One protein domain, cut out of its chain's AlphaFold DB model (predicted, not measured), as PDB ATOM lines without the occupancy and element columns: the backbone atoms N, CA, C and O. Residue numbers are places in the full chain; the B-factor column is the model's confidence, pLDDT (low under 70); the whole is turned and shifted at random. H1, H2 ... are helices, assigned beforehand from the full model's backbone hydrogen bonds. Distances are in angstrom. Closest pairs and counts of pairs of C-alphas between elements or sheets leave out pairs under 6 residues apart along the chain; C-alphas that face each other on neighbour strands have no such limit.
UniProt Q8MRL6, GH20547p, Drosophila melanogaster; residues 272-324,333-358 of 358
ATOM      1  N   ASN A 272       0.224 -43.479 -15.968       60.77
ATOM      2  CA  ASN A 272      -0.851 -43.861 -15.043       60.77
ATOM      3  C   ASN A 272      -0.557 -43.579 -13.563       60.77
ATOM      4  O   ASN A 272       0.180 -44.306 -12.901       60.77
ATOM      5  N   SER A 273      -1.197 -42.511 -13.077       56.26
ATOM      6  CA  SER A 273      -1.810 -42.269 -11.746       56.26
ATOM      7  C   SER A 273      -2.372 -40.835 -11.699       56.26
ATOM      8  O   SER A 273      -3.272 -40.531 -10.928       56.26
ATOM      9  N   ASP A 274      -1.881 -39.967 -12.589       56.80
ATOM     10  CA  ASP A 274      -2.108 -38.523 -12.574       56.80
ATOM     11  C   ASP A 274      -3.044 -38.046 -13.700       56.80
ATOM     12  O   ASP A 274      -2.793 -37.021 -14.328       56.80
ATOM     13  N   SER A 275      -4.151 -38.749 -13.967       58.07
ATOM     14  CA  SER A 275      -5.093 -38.381 -15.046       58.07
ATOM     15  C   SER A 275      -5.795 -37.023 -14.855       58.07
ATOM     16  O   SER A 275      -6.627 -36.647 -15.675       58.07
ATOM     17  N   GLN A 276      -5.506 -36.306 -13.766       65.62
ATOM     18  CA  GLN A 276      -6.011 -34.959 -13.492       65.62
ATOM     19  C   GLN A 276      -4.940 -33.864 -13.529       65.62
ATOM     20  O   GLN A 276      -5.287 -32.692 -13.392       65.62
ATOM     21  N   LYS A 277      -3.657 -34.205 -13.687       76.65
ATOM     22  CA  LYS A 277      -2.600 -33.190 -13.702       76.65
ATOM     23  C   LYS A 277      -2.503 -32.540 -15.077       76.65
ATOM     24  O   LYS A 277      -2.750 -33.185 -16.097       76.65
ATOM     25  N   SER A 278      -2.169 -31.251 -15.090       83.88
ATOM     26  CA  SER A 278      -1.970 -30.522 -16.338       83.88
ATOM     27  C   SER A 278      -0.818 -31.159 -17.135       83.88
ATOM     28  O   SER A 278       0.101 -31.731 -16.534       83.88
ATOM     29  N   PRO A 279      -0.835 -31.108 -18.478       85.12
ATOM     30  CA  PRO A 279       0.278 -31.616 -19.282       85.12
ATOM     31  C   PRO A 279       1.613 -30.952 -18.898       85.12
ATOM     32  O   PRO A 279       2.668 -31.586 -18.953       85.12
ATOM     33  N   GLU A 280       1.576 -29.705 -18.425       85.71
ATOM     34  CA  GLU A 280       2.730 -28.991 -17.886       85.71
ATOM     35  C   GLU A 280       3.295 -29.650 -16.618       85.71
ATOM     36  O   GLU A 280       4.515 -29.771 -16.486       85.71
ATOM     37  N   ASP A 281       2.433 -30.114 -15.709       87.40
ATOM     38  CA  ASP A 281       2.845 -30.807 -14.482       87.40
ATOM     39  C   ASP A 281       3.483 -32.166 -14.788       87.40
ATOM     40  O   ASP A 281       4.496 -32.527 -14.184       87.40
ATOM     41  N   VAL A 282       2.923 -32.907 -15.751       87.16
ATOM     42  CA  VAL A 282       3.484 -34.189 -16.213       87.16
ATOM     43  C   VAL A 282       4.880 -33.965 -16.788       87.16
ATOM     44  O   VAL A 282       5.837 -34.633 -16.391       87.16
ATOM     45  N   ARG A 283       5.025 -32.959 -17.655       88.65
ATOM     46  CA  ARG A 283       6.309 -32.593 -18.253       88.65
ATOM     47  C   ARG A 283       7.334 -32.173 -17.203       88.65
ATOM     48  O   ARG A 283       8.486 -32.597 -17.272       88.65
ATOM     49  N   LYS A 284       6.932 -31.350 -16.230       90.43
ATOM     50  CA  LYS A 284       7.804 -30.926 -15.128       90.43
ATOM     51  C   LYS A 284       8.304 -32.135 -14.337       90.43
ATOM     52  O   LYS A 284       9.506 -32.275 -14.151       90.43
ATOM     53  N   ARG A 285       7.408 -33.059 -13.979       90.09
ATOM     54  CA  ARG A 285       7.767 -34.295 -13.274       90.09
ATOM     55  C   ARG A 285       8.768 -35.148 -14.056       90.09
ATOM     56  O   ARG A 285       9.702 -35.677 -13.466       90.09
ATOM     57  N   MET A 286       8.598 -35.278 -15.373       91.24
ATOM     58  CA  MET A 286       9.537 -36.023 -16.223       91.24
ATOM     59  C   MET A 286      10.930 -35.385 -16.253       91.24
ATOM     60  O   MET A 286      11.933 -36.097 -16.262       91.24
ATOM     61  N   ILE A 287      10.997 -34.051 -16.262       92.01
ATOM     62  CA  ILE A 287      12.256 -33.303 -16.196       92.01
ATOM     63  C   ILE A 287      12.927 -33.496 -14.830       92.01
ATOM     64  O   ILE A 287      14.115 -33.816 -14.789       92.01
ATOM     65  N   ASP A 288      12.169 -33.371 -13.737       92.56
ATOM     66  CA  ASP A 288      12.667 -33.580 -12.372       92.56
ATOM     67  C   ASP A 288      13.219 -35.009 -12.207       92.56
ATOM     68  O   ASP A 288      14.316 -35.214 -11.687       92.56
ATOM     69  N   LEU A 289      12.507 -36.007 -12.738       93.32
ATOM     70  CA  LEU A 289      12.928 -37.409 -12.730       93.32
ATOM     71  C   LEU A 289      14.199 -37.649 -13.555       93.32
ATOM     72  O   LEU A 289      15.087 -38.384 -13.129       93.32
ATOM     73  N   MET A 290      14.317 -37.006 -14.719       93.09
ATOM     74  CA  MET A 290      15.519 -37.080 -15.552       93.09
ATOM     75  C   MET A 290      16.748 -36.507 -14.830       93.09
ATOM     76  O   MET A 290      17.851 -37.025 -15.014       93.09
ATOM     77  N   GLU A 291      16.576 -35.472 -14.007       92.94
ATOM     78  CA  GLU A 291      17.663 -34.905 -13.207       92.94
ATOM     79  C   GLU A 291      18.085 -35.842 -12.069       92.94
ATOM     80  O   GLU A 291      19.278 -36.080 -11.891       92.94
ATOM     81  N   LEU A 292      17.128 -36.471 -11.376       94.00
ATOM     82  CA  LEU A 292      17.420 -37.497 -10.365       94.00
ATOM     83  C   LEU A 292      18.217 -38.674 -10.952       94.00
ATOM     84  O   LEU A 292      19.195 -39.118 -10.352       94.00
ATOM     85  N   ILE A 293      17.853 -39.132 -12.157       93.87
ATOM     86  CA  ILE A 293      18.588 -40.190 -12.866       93.87
ATOM     87  C   ILE A 293      20.026 -39.751 -13.180       93.87
ATOM     88  O   ILE A 293      20.955 -40.542 -13.029       93.87
ATOM     89  N   ARG A 294      20.246 -38.496 -13.601       92.53
ATOM     90  CA  ARG A 294      21.602 -37.985 -13.871       92.53
ATOM     91  C   ARG A 294      22.460 -37.920 -12.618       92.53
ATOM     92  O   ARG A 294      23.608 -38.351 -12.681       92.53
ATOM     93  N   MET A 295      21.910 -37.392 -11.526       92.75
ATOM     94  CA  MET A 295      22.592 -37.327 -10.231       92.75
ATOM     95  C   MET A 295      23.082 -38.721  -9.828       92.75
ATOM     96  O   MET A 295      24.260 -38.908  -9.535       92.75
ATOM     97  N   GLU A 296      22.205 -39.723  -9.926       92.12
ATOM     98  CA  GLU A 296      22.557 -41.098  -9.587       92.12
ATOM     99  C   GLU A 296      23.619 -41.698 -10.518       92.12
ATOM    100  O   GLU A 296      24.589 -42.289 -10.047       92.12
ATOM    101  N   LEU A 297      23.488 -41.514 -11.835       92.09
ATOM    102  CA  LEU A 297      24.466 -42.018 -12.806       92.09
ATOM    103  C   LEU A 297      25.849 -41.361 -12.663       92.09
ATOM    104  O   LEU A 297      26.848 -41.961 -13.056       92.09
ATOM    105  N   ARG A 298      25.922 -40.148 -12.103       92.00
ATOM    106  CA  ARG A 298      27.181 -39.458 -11.774       92.00
ATOM    107  C   ARG A 298      27.758 -39.865 -10.414       92.00
ATOM    108  O   ARG A 298      28.889 -39.493 -10.112       92.00
ATOM    109  N   GLY A 299      27.009 -40.616  -9.604       90.04
ATOM    110  CA  GLY A 299      27.371 -40.918  -8.219       90.04
ATOM    111  C   GLY A 299      27.250 -39.710  -7.283       90.04
ATOM    112  O   GLY A 299      27.858 -39.705  -6.213       90.04
ATOM    113  N   GLU A 300      26.497 -38.680  -7.678       88.93
ATOM    114  CA  GLU A 300      26.222 -37.521  -6.833       88.93
ATOM    115  C   GLU A 300      25.192 -37.894  -5.748       88.93
ATOM    116  O   GLU A 300      24.292 -38.706  -5.991       88.93
ATOM    117  N   PRO A 301      25.297 -37.327  -4.531       83.43
ATOM    118  CA  PRO A 301      24.336 -37.593  -3.470       83.43
ATOM    119  C   PRO A 301      22.943 -37.117  -3.898       83.43
ATOM    120  O   PRO A 301      22.717 -35.931  -4.139       83.43
ATOM    121  N   ILE A 302      22.005 -38.059  -3.999       79.83
ATOM    122  CA  ILE A 302      20.613 -37.766  -4.341       79.83
ATOM    123  C   ILE A 302      19.980 -37.051  -3.134       79.83
ATOM    124  O   ILE A 302      20.088 -37.570  -2.019       79.83
ATOM    125  N   PRO A 303      19.338 -35.881  -3.317       78.40
ATOM    126  CA  PRO A 303      18.622 -35.194  -2.239       78.40
ATOM    127  C   PRO A 303      17.441 -36.040  -1.721       78.40
ATOM    128  O   PRO A 303      17.165 -37.113  -2.257       78.40
ATOM    129  N   ASP A 304      16.697 -35.534  -0.730       82.88
ATOM    130  CA  ASP A 304      15.558 -36.178  -0.027       82.88
ATOM    131  C   ASP A 304      14.435 -36.774  -0.920       82.88
ATOM    132  O   ASP A 304      13.482 -37.370  -0.430       82.88
ATOM    133  N   ASN A 305      14.553 -36.672  -2.243       82.40
ATOM    134  CA  ASN A 305      13.653 -37.218  -3.255       82.40
ATOM    135  C   ASN A 305      14.028 -38.638  -3.727       82.40
ATOM    136  O   ASN A 305      13.514 -39.093  -4.753       82.40
ATOM    137  N   LYS A 306      14.922 -39.346  -3.023       86.79
ATOM    138  CA  LYS A 306      15.324 -40.718  -3.383       86.79
ATOM    139  C   LYS A 306      14.124 -41.666  -3.499       86.79
ATOM    140  O   LYS A 306      14.077 -42.472  -4.424       86.79
ATOM    141  N   ASP A 307      13.131 -41.518  -2.626       89.90
ATOM    142  CA  ASP A 307      11.930 -42.360  -2.618       89.90
ATOM    143  C   ASP A 307      11.123 -42.243  -3.920       89.90
ATOM    144  O   ASP A 307      10.611 -43.241  -4.426       89.90
ATOM    145  N   ILE A 308      11.080 -41.044  -4.513       90.56
ATOM    146  CA  ILE A 308      10.396 -40.795  -5.790       90.56
ATOM    147  C   ILE A 308      11.083 -41.579  -6.912       90.56
ATOM    148  O   ILE A 308      10.414 -42.212  -7.729       90.56
ATOM    149  N   LEU A 309      12.419 -41.560  -6.949       92.53
ATOM    150  CA  LEU A 309      13.179 -42.282  -7.965       92.53
ATOM    151  C   LEU A 309      12.999 -43.798  -7.830       92.53
ATOM    152  O   LEU A 309      12.789 -44.472  -8.835       92.53
ATOM    153  N   GLU A 310      13.031 -44.336  -6.608       92.38
ATOM    154  CA  GLU A 310      12.804 -45.768  -6.370       92.38
ATOM    155  C   GLU A 310      11.383 -46.207  -6.750       92.38
ATOM    156  O   GLU A 310      11.199 -47.279  -7.335       92.38
ATOM    157  N   GLU A 311      10.372 -45.382  -6.463       92.13
ATOM    158  CA  GLU A 311       8.990 -45.667  -6.849       92.13
ATOM    159  C   GLU A 311       8.832 -45.706  -8.376       92.13
ATOM    160  O   GLU A 311       8.244 -46.648  -8.922       92.13
ATOM    161  N   GLU A 312       9.401 -44.728  -9.085       91.78
ATOM    162  CA  GLU A 312       9.353 -44.695 -10.547       91.78
ATOM    163  C   GLU A 312      10.168 -45.822 -11.181       91.78
ATOM    164  O   GLU A 312       9.708 -46.436 -12.142       91.78
ATOM    165  N   LEU A 313      11.330 -46.167 -10.622       91.63
ATOM    166  CA  LEU A 313      12.106 -47.328 -11.059       91.63
ATOM    167  C   LEU A 313      11.311 -48.621 -10.899       91.63
ATOM    168  O   LEU A 313      11.309 -49.459 -11.802       91.63
ATOM    169  N   LYS A 314      10.603 -48.789  -9.778       91.18
ATOM    170  CA  LYS A 314       9.730 -49.944  -9.551       91.18
ATOM    171  C   LYS A 314       8.594 -49.991 -10.573       91.18
ATOM    172  O   LYS A 314       8.327 -51.054 -11.133       91.18
ATOM    173  N   ARG A 315       7.943 -48.856 -10.854       90.30
ATOM    174  CA  ARG A 315       6.885 -48.769 -11.875       90.30
ATOM    175  C   ARG A 315       7.426 -49.091 -13.268       90.30
ATOM    176  O   ARG A 315       6.796 -49.852 -13.998       90.30
ATOM    177  N   TYR A 316       8.599 -48.563 -13.606       91.31
ATOM    178  CA  TYR A 316       9.258 -48.791 -14.886       91.31
ATOM    179  C   TYR A 316       9.664 -50.258 -15.070       91.31
ATOM    180  O   TYR A 316       9.405 -50.818 -16.128       91.31
ATOM    181  N   ARG A 317      10.203 -50.915 -14.033       88.59
ATOM    182  CA  ARG A 317      10.492 -52.362 -14.049       88.59
ATOM    183  C   ARG A 317       9.234 -53.185 -14.307       88.59
ATOM    184  O   ARG A 317       9.203 -53.939 -15.267       88.59
ATOM    185  N   ASN A 318       8.165 -52.944 -13.543       87.71
ATOM    186  CA  ASN A 318       6.890 -53.637 -13.749       87.71
ATOM    187  C   ASN A 318       6.341 -53.423 -15.168       87.71
ATOM    188  O   ASN A 318       5.787 -54.336 -15.774       87.71
ATOM    189  N   PHE A 319       6.470 -52.208 -15.706       87.61
ATOM    190  CA  PHE A 319       6.069 -51.917 -17.077       87.61
ATOM    191  C   PHE A 319       6.912 -52.697 -18.091       87.61
ATOM    192  O   PHE A 319       6.348 -53.256 -19.034       87.61
ATOM    193  N   PHE A 320       8.229 -52.731 -17.886       83.49
ATOM    194  CA  PHE A 320       9.181 -53.449 -18.725       83.49
ATOM    195  C   PHE A 320       8.871 -54.950 -18.724       83.49
ATOM    196  O   PHE A 320       8.689 -55.514 -19.796       83.49
ATOM    197  N   ASP A 321       8.672 -55.554 -17.550       82.87
ATOM    198  CA  ASP A 321       8.327 -56.974 -17.392       82.87
ATOM    199  C   ASP A 321       7.002 -57.338 -18.088       82.87
ATOM    200  O   ASP A 321       6.839 -58.440 -18.610       82.87
ATOM    201  N   LEU A 322       6.038 -56.409 -18.119       82.56
ATOM    202  CA  LEU A 322       4.737 -56.619 -18.762       82.56
ATOM    203  C   LEU A 322       4.769 -56.458 -20.290       82.56
ATOM    204  O   LEU A 322       3.986 -57.114 -20.979       82.56
ATOM    205  N   HIS A 323       5.605 -55.564 -20.823       74.11
ATOM    206  CA  HIS A 323       5.545 -55.154 -22.234       74.11
ATOM    207  C   HIS A 323       6.734 -55.618 -23.074       74.11
ATOM    208  O   HIS A 323       6.598 -55.720 -24.293       74.11
ATOM    209  N   LEU A 324       7.875 -55.925 -22.458       69.75
ATOM    210  CA  LEU A 324       9.029 -56.506 -23.129       69.75
ATOM    211  C   LEU A 324       9.147 -57.975 -22.731       69.75
ATOM    212  O   LEU A 324       9.726 -58.329 -21.714       69.75
ATOM    213  N   HIS A 333      19.620 -57.260  -8.560       59.00
ATOM    214  CA  HIS A 333      20.489 -56.981  -7.418       59.00
ATOM    215  C   HIS A 333      21.896 -56.564  -7.841       59.00
ATOM    216  O   HIS A 333      22.644 -56.017  -7.032       59.00
ATOM    217  N   SER A 334      22.261 -56.760  -9.108       62.08
ATOM    218  CA  SER A 334      23.524 -56.247  -9.620       62.08
ATOM    219  C   SER A 334      23.444 -54.729  -9.803       62.08
ATOM    220  O   SER A 334      22.518 -54.209 -10.434       62.08
ATOM    221  N   ASN A 335      24.467 -54.003  -9.337       71.45
ATOM    222  CA  ASN A 335      24.652 -52.580  -9.657       71.45
ATOM    223  C   ASN A 335      24.589 -52.335 -11.178       71.45
ATOM    224  O   ASN A 335      24.078 -51.309 -11.627       71.45
ATOM    225  N   SER A 336      25.024 -53.317 -11.980       75.92
ATOM    226  CA  SER A 336      24.907 -53.288 -13.442       75.92
ATOM    227  C   SER A 336      23.445 -53.253 -13.913       75.92
ATOM    228  O   SER A 336      23.110 -52.510 -14.840       75.92
ATOM    229  N   GLY A 337      22.559 -54.000 -13.247       82.33
ATOM    230  CA  GLY A 337      21.126 -54.022 -13.529       82.33
ATOM    231  C   GLY A 337      20.473 -52.670 -13.256       82.33
ATOM    232  O   GLY A 337      19.735 -52.160 -14.098       82.33
ATOM    233  N   ARG A 338      20.807 -52.028 -12.127       89.82
ATOM    234  CA  ARG A 338      20.275 -50.698 -11.788       89.82
ATOM    235  C   ARG A 338      20.688 -49.632 -12.802       89.82
ATOM    236  O   ARG A 338      19.822 -48.924 -13.311       89.82
ATOM    237  N   VAL A 339      21.976 -49.562 -13.143       89.04
ATOM    238  CA  VAL A 339      22.487 -48.607 -14.143       89.04
ATOM    239  C   VAL A 339      21.813 -48.825 -15.500       89.04
ATOM    240  O   VAL A 339      21.404 -47.861 -16.145       89.04
ATOM    241  N   ARG A 340      21.615 -50.082 -15.920       86.60
ATOM    242  CA  ARG A 340      20.913 -50.401 -17.171       86.60
ATOM    243  C   ARG A 340      19.468 -49.895 -17.170       86.60
ATOM    244  O   ARG A 340      19.045 -49.287 -18.150       86.60
ATOM    245  N   VAL A 341      18.726 -50.123 -16.083       90.17
ATOM    246  CA  VAL A 341      17.342 -49.640 -15.947       90.17
ATOM    247  C   VAL A 341      17.299 -48.112 -15.990       90.17
ATOM    248  O   VAL A 341      16.501 -47.562 -16.742       90.17
ATOM    249  N   LEU A 342      18.194 -47.430 -15.268       93.54
ATOM    250  CA  LEU A 342      18.303 -45.965 -15.272       93.54
ATOM    251  C   LEU A 342      18.566 -45.407 -16.679       93.54
ATOM    252  O   LEU A 342      17.896 -44.467 -17.103       93.54
ATOM    253  N   LEU A 343      19.494 -46.005 -17.431       91.45
ATOM    254  CA  LEU A 343      19.806 -45.579 -18.799       91.45
ATOM    255  C   LEU A 343      18.629 -45.788 -19.763       91.45
ATOM    256  O   LEU A 343      18.354 -44.922 -20.594       91.45
ATOM    257  N   ASN A 344      17.913 -46.910 -19.656       90.53
ATOM    258  CA  ASN A 344      16.723 -47.170 -20.475       90.53
ATOM    259  C   ASN A 344      15.598 -46.179 -20.154       90.53
ATOM    260  O   ASN A 344      15.027 -45.562 -21.052       90.53
ATOM    261  N   MET A 345      15.359 -45.955 -18.865       93.19
ATOM    262  CA  MET A 345      14.386 -44.992 -18.367       93.19
ATOM    263  C   MET A 345      14.708 -43.566 -18.839       93.19
ATOM    264  O   MET A 345      13.820 -42.854 -19.304       93.19
ATOM    265  N   GLN A 346      15.986 -43.167 -18.812       93.03
ATOM    266  CA  GLN A 346      16.447 -41.880 -19.338       93.03
ATOM    267  C   GLN A 346      16.153 -41.737 -20.839       93.03
ATOM    268  O   GLN A 346      15.635 -40.703 -21.263       93.03
ATOM    269  N   LYS A 347      16.453 -42.766 -21.645       90.95
ATOM    270  CA  LYS A 347      16.163 -42.775 -23.091       90.95
ATOM    271  C   LYS A 347      14.668 -42.609 -23.368       90.95
ATOM    272  O   LYS A 347      14.297 -41.813 -24.230       90.95
ATOM    273  N   ASP A 348      13.822 -43.309 -22.617       89.90
ATOM    274  CA  ASP A 348      12.368 -43.220 -22.763       89.90
ATOM    275  C   ASP A 348      11.823 -41.847 -22.369       89.90
ATOM    276  O   ASP A 348      11.015 -41.284 -23.107       89.90
ATOM    277  N   LEU A 349      12.313 -41.271 -21.266       92.16
ATOM    278  CA  LEU A 349      11.970 -39.910 -20.840       92.16
ATOM    279  C   LEU A 349      12.341 -38.873 -21.900       92.16
ATOM    280  O   LEU A 349      11.512 -38.032 -22.241       92.16
ATOM    281  N   ILE A 350      13.543 -38.960 -22.476       91.54
ATOM    282  CA  ILE A 350      13.971 -38.070 -23.564       91.54
ATOM    283  C   ILE A 350      13.062 -38.230 -24.785       91.54
ATOM    284  O   ILE A 350      12.661 -37.229 -25.378       91.54
ATOM    285  N   ARG A 351      12.735 -39.471 -25.165       90.09
ATOM    286  CA  ARG A 351      11.844 -39.751 -26.297       90.09
ATOM    287  C   ARG A 351      10.469 -39.124 -26.083       90.09
ATOM    288  O   ARG A 351      10.018 -38.396 -26.958       90.09
ATOM    289  N   MET A 352       9.842 -39.335 -24.929       88.02
ATOM    290  CA  MET A 352       8.521 -38.766 -24.641       88.02
ATOM    291  C   MET A 352       8.551 -37.234 -24.562       88.02
ATOM    292  O   MET A 352       7.704 -36.581 -25.156       88.02
ATOM    293  N   LEU A 353       9.574 -36.644 -23.929       89.04
ATOM    294  CA  LEU A 353       9.732 -35.184 -23.879       89.04
ATOM    295  C   LEU A 353       9.929 -34.554 -25.269       89.04
ATOM    296  O   LEU A 353       9.615 -33.377 -25.449       89.04
ATOM    297  N   LYS A 354      10.476 -35.310 -26.230       88.68
ATOM    298  CA  LYS A 354      10.608 -34.904 -27.637       88.68
ATOM    299  C   LYS A 354       9.320 -35.124 -28.431       88.68
ATOM    300  O   LYS A 354       9.003 -34.282 -29.262       88.68
ATOM    301  N   GLU A 355       8.603 -36.220 -28.192       84.14
ATOM    302  CA  GLU A 355       7.330 -36.521 -28.861       84.14
ATOM    303  C   GLU A 355       6.232 -35.521 -28.459       84.14
ATOM    304  O   GLU A 355       5.533 -35.040 -29.338       84.14
ATOM    305  N   ASP A 356       6.158 -35.096 -27.192       71.35
ATOM    306  CA  ASP A 356       5.200 -34.066 -26.735       71.35
ATOM    307  C   ASP A 356       5.519 -32.641 -27.249       71.35
ATOM    308  O   ASP A 356       4.781 -31.688 -26.989       71.35
ATOM    309  N   LEU A 357       6.656 -32.454 -27.928       57.31
ATOM    310  CA  LEU A 357       7.042 -31.196 -28.580       57.31
ATOM    311  C   LEU A 357       6.701 -31.160 -30.079       57.31
ATOM    312  O   LEU A 357       6.816 -30.082 -30.670       57.31
ATOM    313  N   ALA A 358       6.350 -32.300 -30.678       47.04
ATOM    314  CA  ALA A 358       5.997 -32.442 -32.092       47.04
ATOM    315  C   ALA A 358       4.476 -32.453 -32.271       47.04
ATOM    316  O   ALA A 358       4.020 -31.892 -33.295       47.04
TER     317      ALA A 358
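What this domain is: This is residues 272 to 324 and 333 to 358 of the 358 residues of the protein "GH20547p" of Drosophila melanogaster (UniProt Q8MRL6). Two helices, H1 and H3, lie side by side and run opposite ways, and H2 crosses both on one side of the pair. The printed part has 79 residues with three named helices, in the order H1, H2, H3, and no named strand: all helix. It is compact, with a radius of gyration of the C-alphas of 12.9 A and spans of 35 by 30 by 23 A.

How they stand to each other: At residues 289 to 293 alone, H1, residues 279 to 297, touches H2, residues 306 to 323, about perpendicular at 79 degrees; their closest C-alphas, Leu 289 and Leu 309, are 6.8 A apart. H3, residues 335 to 355, touches H1 at a shallow tilt of 30 degrees, closest at C-alphas Met 290 and Gln 346, 6.2 A. In H1, H2 and H3 every O i to N i+4 pair is within hydrogen-bond range.

Where its parts are: Find C-alpha 279 at (0.278, -31.616, -19.282); H1 runs 27.1 A from there. H2 spans 25.7 A; H3 spans 30.4 A, ending at C-alpha 355, (7.330, -36.521, -28.861).

The domain as a whole: Residues 325 to 332 are not printed; C-alphas 324 and 333 are 19.5 A apart. Confidence is under 70 at residues 272 to 276, 324, 333 to 334 and 357 to 358.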